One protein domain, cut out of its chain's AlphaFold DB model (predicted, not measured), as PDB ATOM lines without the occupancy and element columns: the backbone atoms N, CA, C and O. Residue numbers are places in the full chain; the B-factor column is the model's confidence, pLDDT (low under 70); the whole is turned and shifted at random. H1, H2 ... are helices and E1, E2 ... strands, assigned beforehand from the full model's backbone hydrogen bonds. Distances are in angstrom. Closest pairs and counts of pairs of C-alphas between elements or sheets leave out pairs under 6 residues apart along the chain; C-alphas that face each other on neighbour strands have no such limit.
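AT A GLANCE: This is residues 62 to 150 of the 629 residues of an uncharacterized protein of [Candida] haemuloni (UniProt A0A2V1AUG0). A long hairpin of E2 and E3 makes most of a strongly twisted three-stranded sheet, with short E1 beside E2 and helix H1 covering one face, lying along the strands. Residues 139 to 150, ending in H3, stick out as a tail. The printed part has 89 residues, ordered E1, H1, E2, E3, H2, H3; the mixed sheet runs E1, E2, E3, and the class is mixed helices and strands. The whole is compact by its radius of gyration of the C-alphas, 14.0 A, yet elongated, spanning 47 by 29 by 24 A.

IN THESE COORDINATES: E1, residues 67 to 70, begins at C-alpha 67 (211.782, 142.711, 178.397). H1 is residues 73 to 82, 14.2 A long. E2, residues 91 to 101, covers 30.3 A, and E3, residues 107 to 119, covers 28.3 A and bends by 74 degrees at residue 110. H2 is residues 122 to 126; H3, residues 146 to 150, ends at C-alpha 150 (192.408, 144.136, 201.415).

HOW THE PARTS SIT: E2 and E3 form an antiparallel hairpin, with N 96 and O 114 2.8 A apart. E1 and E2 are parallel, with N 68 and O 95 2.8 A apart. E1, H1, E2 form a strand-helix-strand unit, two parallel neighbour strands with a helix between, its crossover right-handed. H1 is on the sheet at a height of 9.1 A, giving two layers, helix on sheet; the closest C-alphas of H1 and E2, Pro 73 and Val 98, are 6.2 A apart. H2 only grazes the sheet with residues 122 to 126; its closest C-alpha pair with E2 is Val 123 and Val 92, 7.1 A. Residues 68 to 69 of E1 pair with residues 133 to 134, parallel. H3 is apart from H1 and H2. In H1, H2 and H3 every O i to N i+4 pair is within hydrogen-bond range.

THE WHOLE: The C-alphas farthest apart, Trp 104 and Gln 150, are 47.3 A apart. The printed part has no cut; the H2 to H3 link, 19 residues, is long. Confidence is under 70 at residues 62 to 63, 130 to 132 and 136 to 150.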
ATOM      1  N   PRO A  62     211.156 138.505 168.837       51.16
ATOM      2  CA  PRO A  62     209.911 139.070 168.326       51.16
ATOM      3  C   PRO A  62     209.421 140.173 169.272       51.16
ATOM      4  O   PRO A  62     209.283 139.951 170.477       51.16
ATOM      5  N   VAL A  63     209.236 141.367 168.704       56.28
ATOM      6  CA  VAL A  63     209.184 142.683 169.375       56.28
ATOM      7  C   VAL A  63     207.925 142.872 170.241       56.28
ATOM      8  O   VAL A  63     207.753 143.892 170.895       56.28
ATOM      9  N   ASP A  64     207.064 141.862 170.315       82.88
ATOM     10  CA  ASP A  64     205.736 141.975 170.920       82.88
ATOM     11  C   ASP A  64     205.709 141.660 172.421       82.88
ATOM     12  O   ASP A  64     204.642 141.685 173.038       82.88
ATOM     13  N   ARG A  65     206.852 141.318 173.031       86.44
ATOM     14  CA  ARG A  65     206.912 140.948 174.453       86.44
ATOM     15  C   ARG A  65     207.797 141.901 175.250       86.44
ATOM     16  O   ARG A  65     208.925 142.165 174.835       86.44
ATOM     17  N   PRO A  66     207.335 142.369 176.422       91.88
ATOM     18  CA  PRO A  66     208.144 143.216 177.283       91.88
ATOM     19  C   PRO A  66     209.395 142.468 177.764       91.88
ATOM     20  O   PRO A  66     209.372 141.255 178.003       91.88
ATOM     21  N   VAL A  67     210.488 143.216 177.923       95.19
ATOM     22  CA  VAL A  67     211.782 142.711 178.397       95.19
ATOM     23  C   VAL A  67     212.149 143.398 179.711       95.19
ATOM     24  O   VAL A  67     212.110 144.630 179.810       95.19
ATOM     25  N   ILE A  68     212.513 142.604 180.717       95.31
ATOM     26  CA  ILE A  68     213.005 143.071 182.015       95.31
ATOM     27  C   ILE A  68     214.483 142.705 182.145       95.31
ATOM     28  O   ILE A  68     214.864 141.542 182.018       95.31
ATOM     29  N   PHE A  69     215.307 143.703 182.445       95.81
ATOM     30  CA  PHE A  69     216.736 143.547 182.667       95.81
ATOM     31  C   PHE A  69     217.055 143.508 184.164       95.81
ATOM     32  O   PHE A  69     216.641 144.382 184.930       95.81
ATOM     33  N   PHE A  70     217.842 142.512 184.566       96.06
ATOM     34  CA  PHE A  70     218.335 142.321 185.929       96.06
ATOM     35  C   PHE A  70     219.853 142.456 185.945       96.06
ATOM     36  O   PHE A  70     220.530 141.885 185.100       96.06
ATOM     37  N   ASN A  71     220.416 143.160 186.927       94.00
ATOM     38  CA  ASN A  71     221.872 143.320 187.031       94.00
ATOM     39  C   ASN A  71     222.576 142.218 187.854       94.00
ATOM     40  O   ASN A  71     223.796 142.251 188.016       94.00
ATOM     41  N   HIS A  72     221.818 141.265 188.406       94.06
ATOM     42  CA  HIS A  72     222.332 140.163 189.220       94.06
ATOM     43  C   HIS A  72     221.367 138.962 189.178       94.06
ATOM     44  O   HIS A  72     220.159 139.184 189.290       94.06
ATOM     45  N   PRO A  73     221.850 137.704 189.089       92.12
ATOM     46  CA  PRO A  73     220.985 136.516 189.054       92.12
ATOM     47  C   PRO A  73     220.082 136.410 190.291       92.12
ATOM     48  O   PRO A  73     218.879 136.240 190.158       92.12
ATOM     49  N   GLY A  74     220.606 136.696 191.487       94.38
ATOM     50  CA  GLY A  74     219.790 136.711 192.710       94.38
ATOM     51  C   GLY A  74     218.624 137.718 192.705       94.38
ATOM     52  O   GLY A  74     217.653 137.522 193.428       94.38
ATOM     53  N   LYS A  75     218.670 138.782 191.882       93.38
ATOM     54  CA  LYS A  75     217.515 139.685 191.710       93.38
ATOM     55  C   LYS A  75     216.446 139.080 190.806       93.38
ATOM     56  O   LYS A  75     215.269 139.321 191.051       93.38
ATOM     57  N   LEU A  76     216.850 138.307 189.796       94.81
ATOM     58  CA  LEU A  76     215.923 137.503 189.004       94.81
ATOM     59  C   LEU A  76     215.267 136.442 189.895       94.81
ATOM     60  O   LEU A  76     214.045 136.343 189.898       94.81
ATOM     61  N   ASP A  77     216.037 135.731 190.719       93.81
ATOM     62  CA  ASP A  77     215.489 134.731 191.645       93.81
ATOM     63  C   ASP A  77     214.509 135.355 192.641       93.81
ATOM     64  O   ASP A  77     213.406 134.846 192.840       93.81
ATOM     65  N   TYR A  78     214.870 136.504 193.222       94.50
ATOM     66  CA  TYR A  78     213.977 137.255 194.100       94.50
ATOM     67  C   TYR A  78     212.691 137.671 193.378       94.50
ATOM     68  O   TYR A  78     211.598 137.500 193.922       94.50
ATOM     69  N   PHE A  79     212.801 138.175 192.146       94.69
ATOM     70  CA  PHE A  79     211.652 138.542 191.321       94.69
ATOM     71  C   PHE A  79     210.745 137.335 191.053       94.69
ATOM     72  O   PHE A  79     209.544 137.410 191.293       94.69
ATOM     73  N   LEU A  80     211.315 136.202 190.645       93.25
ATOM     74  CA  LEU A  80     210.580 134.958 190.406       93.25
ATOM     75  C   LEU A  80     209.909 134.422 191.672       93.25
ATOM     76  O   LEU A  80     208.806 133.883 191.603       93.25
ATOM     77  N   HIS A  81     210.543 134.582 192.831       92.62
ATOM     78  CA  HIS A  81     209.951 134.225 194.117       92.62
ATOM     79  C   HIS A  81     208.817 135.162 194.537       92.62
ATOM     80  O   HIS A  81     207.830 134.695 195.104       92.62
ATOM     81  N   THR A  82     208.955 136.457 194.265       93.19
ATOM     82  CA  THR A  82     208.000 137.492 194.690       93.19
ATOM     83  C   THR A  82     206.763 137.502 193.799       93.19
ATOM     84  O   THR A  82     205.644 137.613 194.289       93.19
ATOM     85  N   PHE A  83     206.959 137.327 192.494       90.62
ATOM     86  CA  PHE A  83     205.915 137.408 191.476       90.62
ATOM     87  C   PHE A  83     205.559 136.037 190.907       90.62
ATOM     88  O   PHE A  83     205.297 135.909 189.709       90.62
ATOM     89  N   ARG A  84     205.544 134.997 191.753       88.31
ATOM     90  CA  ARG A  84     205.093 133.671 191.321       88.31
ATOM     91  C   ARG A  84     203.697 133.796 190.703       88.31
ATOM     92  O   ARG A  84     202.814 134.363 191.351       88.31
ATOM     93  N   PRO A  85     203.479 133.280 189.482       82.19
ATOM     94  CA  PRO A  85     202.159 133.304 188.885       82.19
ATOM     95  C   PRO A  85     201.197 132.569 189.819       82.19
ATOM     96  O   PRO A  85     201.434 131.425 190.209       82.19
ATOM     97  N   MET A  86     200.132 133.256 190.227       79.38
ATOM     98  CA  MET A  86     199.053 132.612 190.961       79.38
ATOM     99  C   MET A  86     198.435 131.530 190.073       79.38
ATOM    100  O   MET A  86     198.271 131.733 188.873       79.38
ATOM    101  N   ALA A  87     198.053 130.395 190.666       78.56
ATOM    102  CA  ALA A  87     197.433 129.286 189.934       78.56
ATOM    103  C   ALA A  87     196.117 129.678 189.229       78.56
ATOM    104  O   ALA A  87     195.658 128.971 188.338       78.56
ATOM    105  N   VAL A  88     195.510 130.799 189.631       86.25
ATOM    106  CA  VAL A  88     194.251 131.308 189.090       86.25
ATOM    107  C   VAL A  88     194.431 132.788 188.751       86.25
ATOM    108  O   VAL A  88     194.514 133.624 189.648       86.25
ATOM    109  N   GLY A  89     194.523 133.109 187.459       90.06
ATOM    110  CA  GLY A  89     194.593 134.484 186.956       90.06
ATOM    111  C   GLY A  89     195.237 134.584 185.567       90.06
ATOM    112  O   GLY A  89     195.944 133.663 185.154       90.06
ATOM    113  N   PRO A  90     195.000 135.680 184.820       93.25
ATOM    114  CA  PRO A  90     195.699 135.922 183.565       93.25
ATOM    115  C   PRO A  90     197.194 136.115 183.843       93.25
ATOM    116  O   PRO A  90     197.567 136.853 184.754       93.25
ATOM    117  N   THR A  91     198.051 135.475 183.053       95.50
ATOM    118  CA  THR A  91     199.505 135.670 183.100       95.50
ATOM    119  C   THR A  91     200.002 136.215 181.776       95.50
ATOM    120  O   THR A  91     199.494 135.818 180.726       95.50
ATOM    121  N   VAL A  92     201.022 137.067 181.807       94.62
ATOM    122  CA  VAL A  92     201.656 137.594 180.595       94.62
ATOM    123  C   VAL A  92     203.096 137.105 180.489       94.62
ATOM    124  O   VAL A  92     203.830 137.176 181.476       94.62
ATOM    125  N   PRO A  93     203.514 136.599 179.313       95.06
ATOM    126  CA  PRO A  93     204.891 136.197 179.092       95.06
ATOM    127  C   PRO A  93     205.791 137.429 178.945       95.06
ATOM    128  O   PRO A  93     205.553 138.298 178.105       95.06
ATOM    129  N   VAL A  94     206.858 137.468 179.733       95.88
ATOM    130  CA  VAL A  94     207.884 138.517 179.745       95.88
ATOM    131  C   VAL A  94     209.244 137.856 179.545       95.88
ATOM    132  O   VAL A  94     209.473 136.754 180.044       95.88
ATOM    133  N   TYR A  95     210.159 138.508 178.833       96.62
ATOM    134  CA  TYR A  95     211.546 138.047 178.765       96.62
ATOM    135  C   TYR A  95     212.370 138.680 179.882       96.62
ATOM    136  O   TYR A  95     212.514 139.897 179.945       96.62
ATOM    137  N   ALA A  96     212.934 137.856 180.755       95.88
ATOM    138  CA  ALA A  96     213.889 138.280 181.765       95.88
ATOM    139  C   ALA A  96     215.319 138.056 181.270       95.88
ATOM    140  O   ALA A  96     215.672 136.949 180.866       95.88
ATOM    141  N   VAL A  97     216.147 139.094 181.323       96.69
ATOM    142  CA  VAL A  97     217.536 139.064 180.857       96.69
ATOM    143  C   VAL A  97     218.451 139.486 181.998       96.69
ATOM    144  O   VAL A  97     218.304 140.587 182.532       96.69
ATOM    145  N   VAL A  98     219.412 138.641 182.378       96.12
ATOM    146  CA  VAL A  98     220.418 139.013 183.382       96.12
ATOM    147  C   VAL A  98     221.643 139.570 182.675       96.12
ATOM    148  O   VAL A  98     222.280 138.902 181.863       96.12
ATOM    149  N   VAL A  99     221.989 140.803 183.012       95.75
ATOM    150  CA  VAL A  99     223.073 141.563 182.404       95.75
ATOM    151  C   VAL A  99     224.126 141.853 183.461       95.75
ATOM    152  O   VAL A  99     223.822 142.364 184.535       95.75
ATOM    153  N   ARG A 100     225.388 141.556 183.164       92.44
ATOM    154  CA  ARG A 100     226.519 141.864 184.038       92.44
ATOM    155  C   ARG A 100     227.259 143.079 183.499       92.44
ATOM    156  O   ARG A 100     227.730 143.068 182.364       92.44
ATOM    157  N   ALA A 101     227.391 144.114 184.323       87.31
ATOM    158  CA  ALA A 101     228.259 145.240 184.001       87.31
ATOM    159  C   ALA A 101     229.720 144.766 183.958       87.31
ATOM    160  O   ALA A 101     230.206 144.131 184.900       87.31
ATOM    161  N   THR A 102     230.421 145.064 182.870       89.50
ATOM    162  CA  THR A 102     231.857 144.807 182.739       89.50
ATOM    163  C   THR A 102     232.663 145.989 183.281       89.50
ATOM    164  O   THR A 102     232.158 147.101 183.451       89.50
ATOM    165  N   GLN A 103     233.959 145.769 183.517       82.06
ATOM    166  CA  GLN A 103     234.887 146.795 184.019       82.06
ATOM    167  C   GLN A 103     235.024 148.018 183.089       82.06
ATOM    168  O   GLN A 103     235.527 149.056 183.516       82.06
ATOM    169  N   TRP A 104     234.565 147.913 181.839       80.44
ATOM    170  CA  TRP A 104     234.701 148.947 180.810       80.44
ATOM    171  C   TRP A 104     233.405 149.720 180.539       80.44
ATOM    172  O   TRP A 104     233.359 150.523 179.611       80.44
ATOM    173  N   GLY A 105     232.355 149.507 181.341       80.31
ATOM    174  CA  GLY A 105     231.051 150.146 181.136       80.31
ATOM    175  C   GLY A 105     230.207 149.504 180.029       80.31
ATOM    176  O   GLY A 105     229.143 150.025 179.705       80.31
ATOM    177  N   THR A 106     230.647 148.370 179.474       83.25
ATOM    178  CA  THR A 106     229.820 147.537 178.594       83.25
ATOM    179  C   THR A 106     229.008 146.542 179.416       83.25
ATOM    180  O   THR A 106     229.304 146.264 180.579       83.25
ATOM    181  N   HIS A 107     227.943 146.031 178.822       85.62
ATOM    182  CA  HIS A 107     227.004 145.128 179.464       85.62
ATOM    183  C   HIS A 107     227.100 143.771 178.765       85.62
ATOM    184  O   HIS A 107     226.866 143.684 177.561       85.62
ATOM    185  N   GLN A 108     227.495 142.729 179.498       87.62
ATOM    186  CA  GLN A 108     227.545 141.357 178.986       87.62
ATOM    187  C   GLN A 108     226.293 140.595 179.401       87.62
ATOM    188  O   GLN A 108     225.869 140.660 180.558       87.62
ATOM    189  N   LEU A 109     225.729 139.834 178.466       89.69
ATOM    190  CA  LEU A 109     224.660 138.890 178.758       89.69
ATOM    191  C   LEU A 109     225.200 137.798 179.692       89.69
ATOM    192  O   LEU A 109     226.099 137.047 179.323       89.69
ATOM    193  N   HIS A 110     224.693 137.740 180.922       86.88
ATOM    194  CA  HIS A 110     225.151 136.772 181.918       86.88
ATOM    195  C   HIS A 110     224.372 135.461 181.840       86.88
ATOM    196  O   HIS A 110     224.962 134.389 181.943       86.88
ATOM    197  N   SER A 111     223.059 135.555 181.631       86.12
ATOM    198  CA  SER A 111     222.189 134.421 181.336       86.12
ATOM    199  C   SER A 111     221.209 134.807 180.232       86.12
ATOM    200  O   SER A 111     220.847 135.979 180.091       86.12
ATOM    201  N   GLY A 112     220.844 133.826 179.403       81.44
ATOM    202  CA  GLY A 112     219.972 134.030 178.248       81.44
ATOM    203  C   GLY A 112     218.580 134.554 178.626       81.44
ATOM    204  O   GLY A 112     218.210 134.551 179.800       81.44
ATOM    205  N   PRO A 113     217.791 135.005 177.638       87.75
ATOM    206  CA  PRO A 113     216.427 135.447 177.882       87.75
ATOM    207  C   PRO A 113     215.587 134.289 178.434       87.75
ATOM    208  O   PRO A 113     215.327 133.303 177.745       87.75
ATOM    209  N   HIS A 114     215.140 134.415 179.680       91.00
ATOM    210  CA  HIS A 114     214.205 133.484 180.298       91.00
ATOM    211  C   HIS A 114     212.783 133.975 180.026       91.00
ATOM    212  O   HIS A 114     212.423 135.084 180.421       91.00
ATOM    213  N   ALA A 115     211.968 133.172 179.341       94.12
ATOM    214  CA  ALA A 115     210.541 133.448 179.215       94.12
ATOM    215  C   ALA A 115     209.859 133.128 180.551       94.12
ATOM    216  O   ALA A 115     209.851 131.975 180.983       94.12
ATOM    217  N   ILE A 116     209.318 134.148 181.210       95.56
ATOM    218  CA  ILE A 116     208.691 134.029 182.526       95.56
ATOM    219  C   ILE A 116     207.256 134.547 182.453       95.56
ATOM    220  O   ILE A 116     206.975 135.535 181.781       95.56
ATOM    221  N   ASN A 117     206.336 133.867 183.132       95.06
ATOM    222  CA  ASN A 117     204.943 134.289 183.213       95.06
ATOM    223  C   ASN A 117     204.758 135.133 184.472       95.06
ATOM    224  O   ASN A 117     204.921 134.622 185.580       95.06
ATOM    225  N   VAL A 118     204.416 136.408 184.300       95.56
ATOM    226  CA  VAL A 118     204.094 137.314 185.413       95.56
ATOM    227  C   VAL A 118     202.577 137.479 185.538       95.56
ATOM    228  O   VAL A 118     201.871 137.326 184.535       95.56
ATOM    229  N   PRO A 119     202.042 137.795 186.730       95.25
ATOM    230  CA  PRO A 119     200.624 138.113 186.893       95.25
ATOM    231  C   PRO A 119     200.171 139.237 185.948       95.25
ATOM    232  O   PRO A 119     200.897 140.204 185.733       95.25
ATOM    233  N   GLY A 120     198.960 139.137 185.399       92.50
ATOM    234  CA  GLY A 120     198.427 140.082 184.410       92.50
ATOM    235  C   GLY A 120     198.317 141.525 184.911       92.50
ATOM    236  O   GLY A 120     198.399 142.455 184.119       92.50
ATOM    237  N   GLU A 121     198.225 141.742 186.224       89.25
ATOM    238  CA  GLU A 121     198.266 143.085 186.825       89.25
ATOM    239  C   GLU A 121     199.599 143.802 186.563       89.25
ATOM    240  O   GLU A 121     199.642 145.027 186.437       89.25
ATOM    241  N   PHE A 122     200.682 143.038 186.395       87.69
ATOM    242  CA  PHE A 122     202.012 143.560 186.091       87.69
ATOM    243  C   PHE A 122     202.090 144.182 184.690       87.69
ATOM    244  O   PHE A 122     202.951 145.017 184.422       87.69
ATOM    245  N   VAL A 123     201.152 143.842 183.800       81.19
ATOM    246  CA  VAL A 123     201.037 144.461 182.473       81.19
ATOM    247  C   VAL A 123     200.782 145.953 182.591       81.19
ATOM    248  O   VAL A 123     201.354 146.710 181.824       81.19
ATOM    249  N   ASN A 124     199.998 146.397 183.577       82.44
ATOM    250  CA  ASN A 124     199.732 147.823 183.777       82.44
ATOM    251  C   ASN A 124     200.983 148.589 184.229       82.44
ATOM    252  O   ASN A 124     201.098 149.783 183.972       82.44
ATOM    253  N   PHE A 125     201.925 147.904 184.884       85.06
ATOM    254  CA  PHE A 125     203.222 148.470 185.246       85.06
ATOM    255  C   PHE A 125     204.182 148.514 184.047       85.06
ATOM    256  O   PHE A 125     204.954 149.460 183.906       85.06
ATOM    257  N   LEU A 126     204.128 147.507 183.170       82.75
ATOM    258  CA  LEU A 126     204.998 147.406 181.992       82.75
ATOM    259  C   LEU A 126     204.470 148.179 180.770       82.75
ATOM    260  O   LEU A 126     205.261 148.557 179.909       82.75
ATOM    261  N   SER A 127     203.163 148.437 180.689       77.50
ATOM    262  CA  SER A 127     202.502 149.072 179.540       77.50
ATOM    263  C   SER A 127     202.988 150.485 179.193       77.50
ATOM    264  O   SER A 127     203.030 150.786 177.999       77.50
ATOM    265  N   PRO A 128     203.430 151.347 180.136       78.94
ATOM    266  CA  PRO A 128     203.978 152.656 179.781       78.94
ATOM    267  C   PRO A 128     205.379 152.564 179.155       78.94
ATOM    268  O   PRO A 128     205.865 153.544 178.594       78.94
ATOM    269  N   TYR A 129     206.038 151.402 179.252       70.88
ATOM    270  CA  TYR A 129     207.445 151.211 178.907       70.88
ATOM    271  C   TYR A 129     207.617 150.047 177.922       70.88
ATOM    272  O   TYR A 129     208.155 148.995 178.276       70.88
ATOM    273  N   PRO A 130     207.193 150.221 176.659       56.47
ATOM    274  CA  PRO A 130     207.072 149.125 175.701       56.47
ATOM    275  C   PRO A 130     208.399 148.490 175.251       56.47
ATOM    276  O   PRO A 130     208.360 147.534 174.487       56.47
ATOM    277  N   LYS A 131     209.575 149.004 175.657       60.06
ATOM    278  CA  LYS A 131     210.851 148.640 175.004       60.06
ATOM    279  C   LYS A 131     211.969 148.111 175.913       60.06
ATOM    280  O   LYS A 131     212.803 147.368 175.412       60.06
ATOM    281  N   ALA A 132     211.996 148.420 177.211       65.44
ATOM    282  CA  ALA A 132     212.970 147.866 178.165       65.44
ATOM    283  C   ALA A 132     212.711 148.412 179.573       65.44
ATOM    284  O   ALA A 132     212.609 149.627 179.732       65.44
ATOM    285  N   ASN A 133     212.696 147.555 180.594       74.88
ATOM    286  CA  ASN A 133     212.672 147.999 181.991       74.88
ATOM    287  C   ASN A 133     213.876 147.449 182.754       74.88
ATOM    288  O   ASN A 133     214.113 146.243 182.752       74.88
ATOM    289  N   PHE A 134     214.620 148.320 183.438       75.06
ATOM    290  CA  PHE A 134     215.592 147.893 184.443       75.06
ATOM    291  C   PHE A 134     214.870 147.718 185.769       75.06
ATOM    292  O   PHE A 134     214.341 148.681 186.326       75.06
ATOM    293  N   PHE A 135     214.844 146.491 186.276       71.00
ATOM    294  CA  PHE A 135     214.225 146.217 187.562       71.00
ATOM    295  C   PHE A 135     215.263 146.335 188.680       71.00
ATOM    296  O   PHE A 135     216.240 145.579 188.726       71.00
ATOM    297  N   ASP A 136     215.040 147.271 189.607       67.81
ATOM    298  CA  ASP A 136     215.781 147.338 190.864       67.81
ATOM    299  C   ASP A 136     214.832 147.096 192.052       67.81
ATOM    300  O   ASP A 136     214.029 147.978 192.372       67.81
ATOM    301  N   PRO A 137     214.902 145.930 192.726       51.44
ATOM    302  CA  PRO A 137     214.029 145.598 193.853       51.44
ATOM    303  C   PRO A 137     214.152 146.585 195.019       51.44
ATOM    304  O   PRO A 137     213.214 146.732 195.793       51.44
ATOM    305  N   LEU A 138     215.277 147.301 195.133       49.91
ATOM    306  CA  LEU A 138     215.468 148.317 196.173       49.91
ATOM    307  C   LEU A 138     214.721 149.626 195.878       49.91
ATOM    308  O   LEU A 138     214.411 150.372 196.803       49.91
ATOM    309  N   LEU A 139     214.423 149.904 194.606       47.88
ATOM    310  CA  LEU A 139     213.668 151.086 194.176       47.88
ATOM    311  C   LEU A 139     212.173 150.791 193.989       47.88
ATOM    312  O   LEU A 139     211.366 151.715 193.973       47.88
ATOM    313  N   SER A 140     211.808 149.515 193.866       48.25
ATOM    314  CA  SER A 140     210.448 149.031 193.590       48.25
ATOM    315  C   SER A 140     209.814 148.309 194.784       48.25
ATOM    316  O   SER A 140     208.986 147.416 194.613       48.25
ATOM    317  N   GLY A 141     210.188 148.702 196.009       35.66
ATOM    318  CA  GLY A 141     209.535 148.220 197.228       35.66
ATOM    319  C   GLY A 141     208.008 148.400 197.171       35.66
ATOM    320  O   GLY A 141     207.520 149.258 196.431       35.66
ATOM    321  N   PRO A 142     207.230 147.610 197.933       37.97
ATOM    322  CA  PRO A 142     205.780 147.603 197.828       37.97
ATOM    323  C   PRO A 142     205.217 148.907 198.405       37.97
ATOM    324  O   PRO A 142     204.880 148.996 199.581       37.97
ATOM    325  N   VAL A 143     205.092 149.930 197.564       36.50
ATOM    326  CA  VAL A 143     204.195 151.065 197.799       36.50
ATOM    327  C   VAL A 143     202.838 150.691 197.207       36.50
ATOM    328  O   VAL A 143     202.331 151.316 196.282       36.50
ATOM    329  N   VAL A 144     202.264 149.606 197.716       39.84
ATOM    330  CA  VAL A 144     200.831 149.349 197.605       39.84
ATOM    331  C   VAL A 144     200.362 149.205 199.035       39.84
ATOM    332  O   VAL A 144     200.763 148.281 199.739       39.84
ATOM    333  N   ASP A 145     199.586 150.190 199.477       38.59
ATOM    334  CA  ASP A 145     198.977 150.212 200.798       38.59
ATOM    335  C   ASP A 145     198.244 148.871 201.033       38.59
ATOM    336  O   ASP A 145     197.305 148.557 200.292       38.59
ATOM    337  N   PRO A 146     198.655 148.046 202.018       45.34
ATOM    338  CA  PRO A 146     198.019 146.756 202.285       45.34
ATOM    339  C   PRO A 146     196.522 146.897 202.614       45.34
ATOM    340  O   PRO A 146     195.763 145.939 202.447       45.34
ATOM    341  N   VAL A 147     196.070 148.095 203.005       48.53
ATOM    342  CA  VAL A 147     194.652 148.413 203.209       48.53
ATOM    343  C   VAL A 147     193.891 148.473 201.882       48.53
ATOM    344  O   VAL A 147     192.769 147.973 201.805       48.53
ATOM    345  N   LEU A 148     194.494 149.009 200.818       46.81
ATOM    346  CA  LEU A 148     193.854 149.129 199.505       46.81
ATOM    347  C   LEU A 148     193.651 147.753 198.855       46.81
ATOM    348  O   LEU A 148     192.585 147.475 198.303       46.81
ATOM    349  N   PHE A 149     194.627 146.855 199.009       51.31
ATOM    350  CA  PHE A 149     194.536 145.482 198.503       51.31
ATOM    351  C   PHE A 149     193.482 144.658 199.264       51.31
ATOM    352  O   PHE A 149     192.678 143.940 198.667       51.31
ATOM    353  N   GLN A 150     193.409 144.818 200.589       56.78
ATOM    354  CA  GLN A 150     192.408 144.136 201.415       56.78
ATOM    355  C   GLN A 150     190.990 144.710 201.232       56.78
ATOM    356  O   GLN A 150     190.007 143.984 201.401       56.78
TER     357      GLN A 150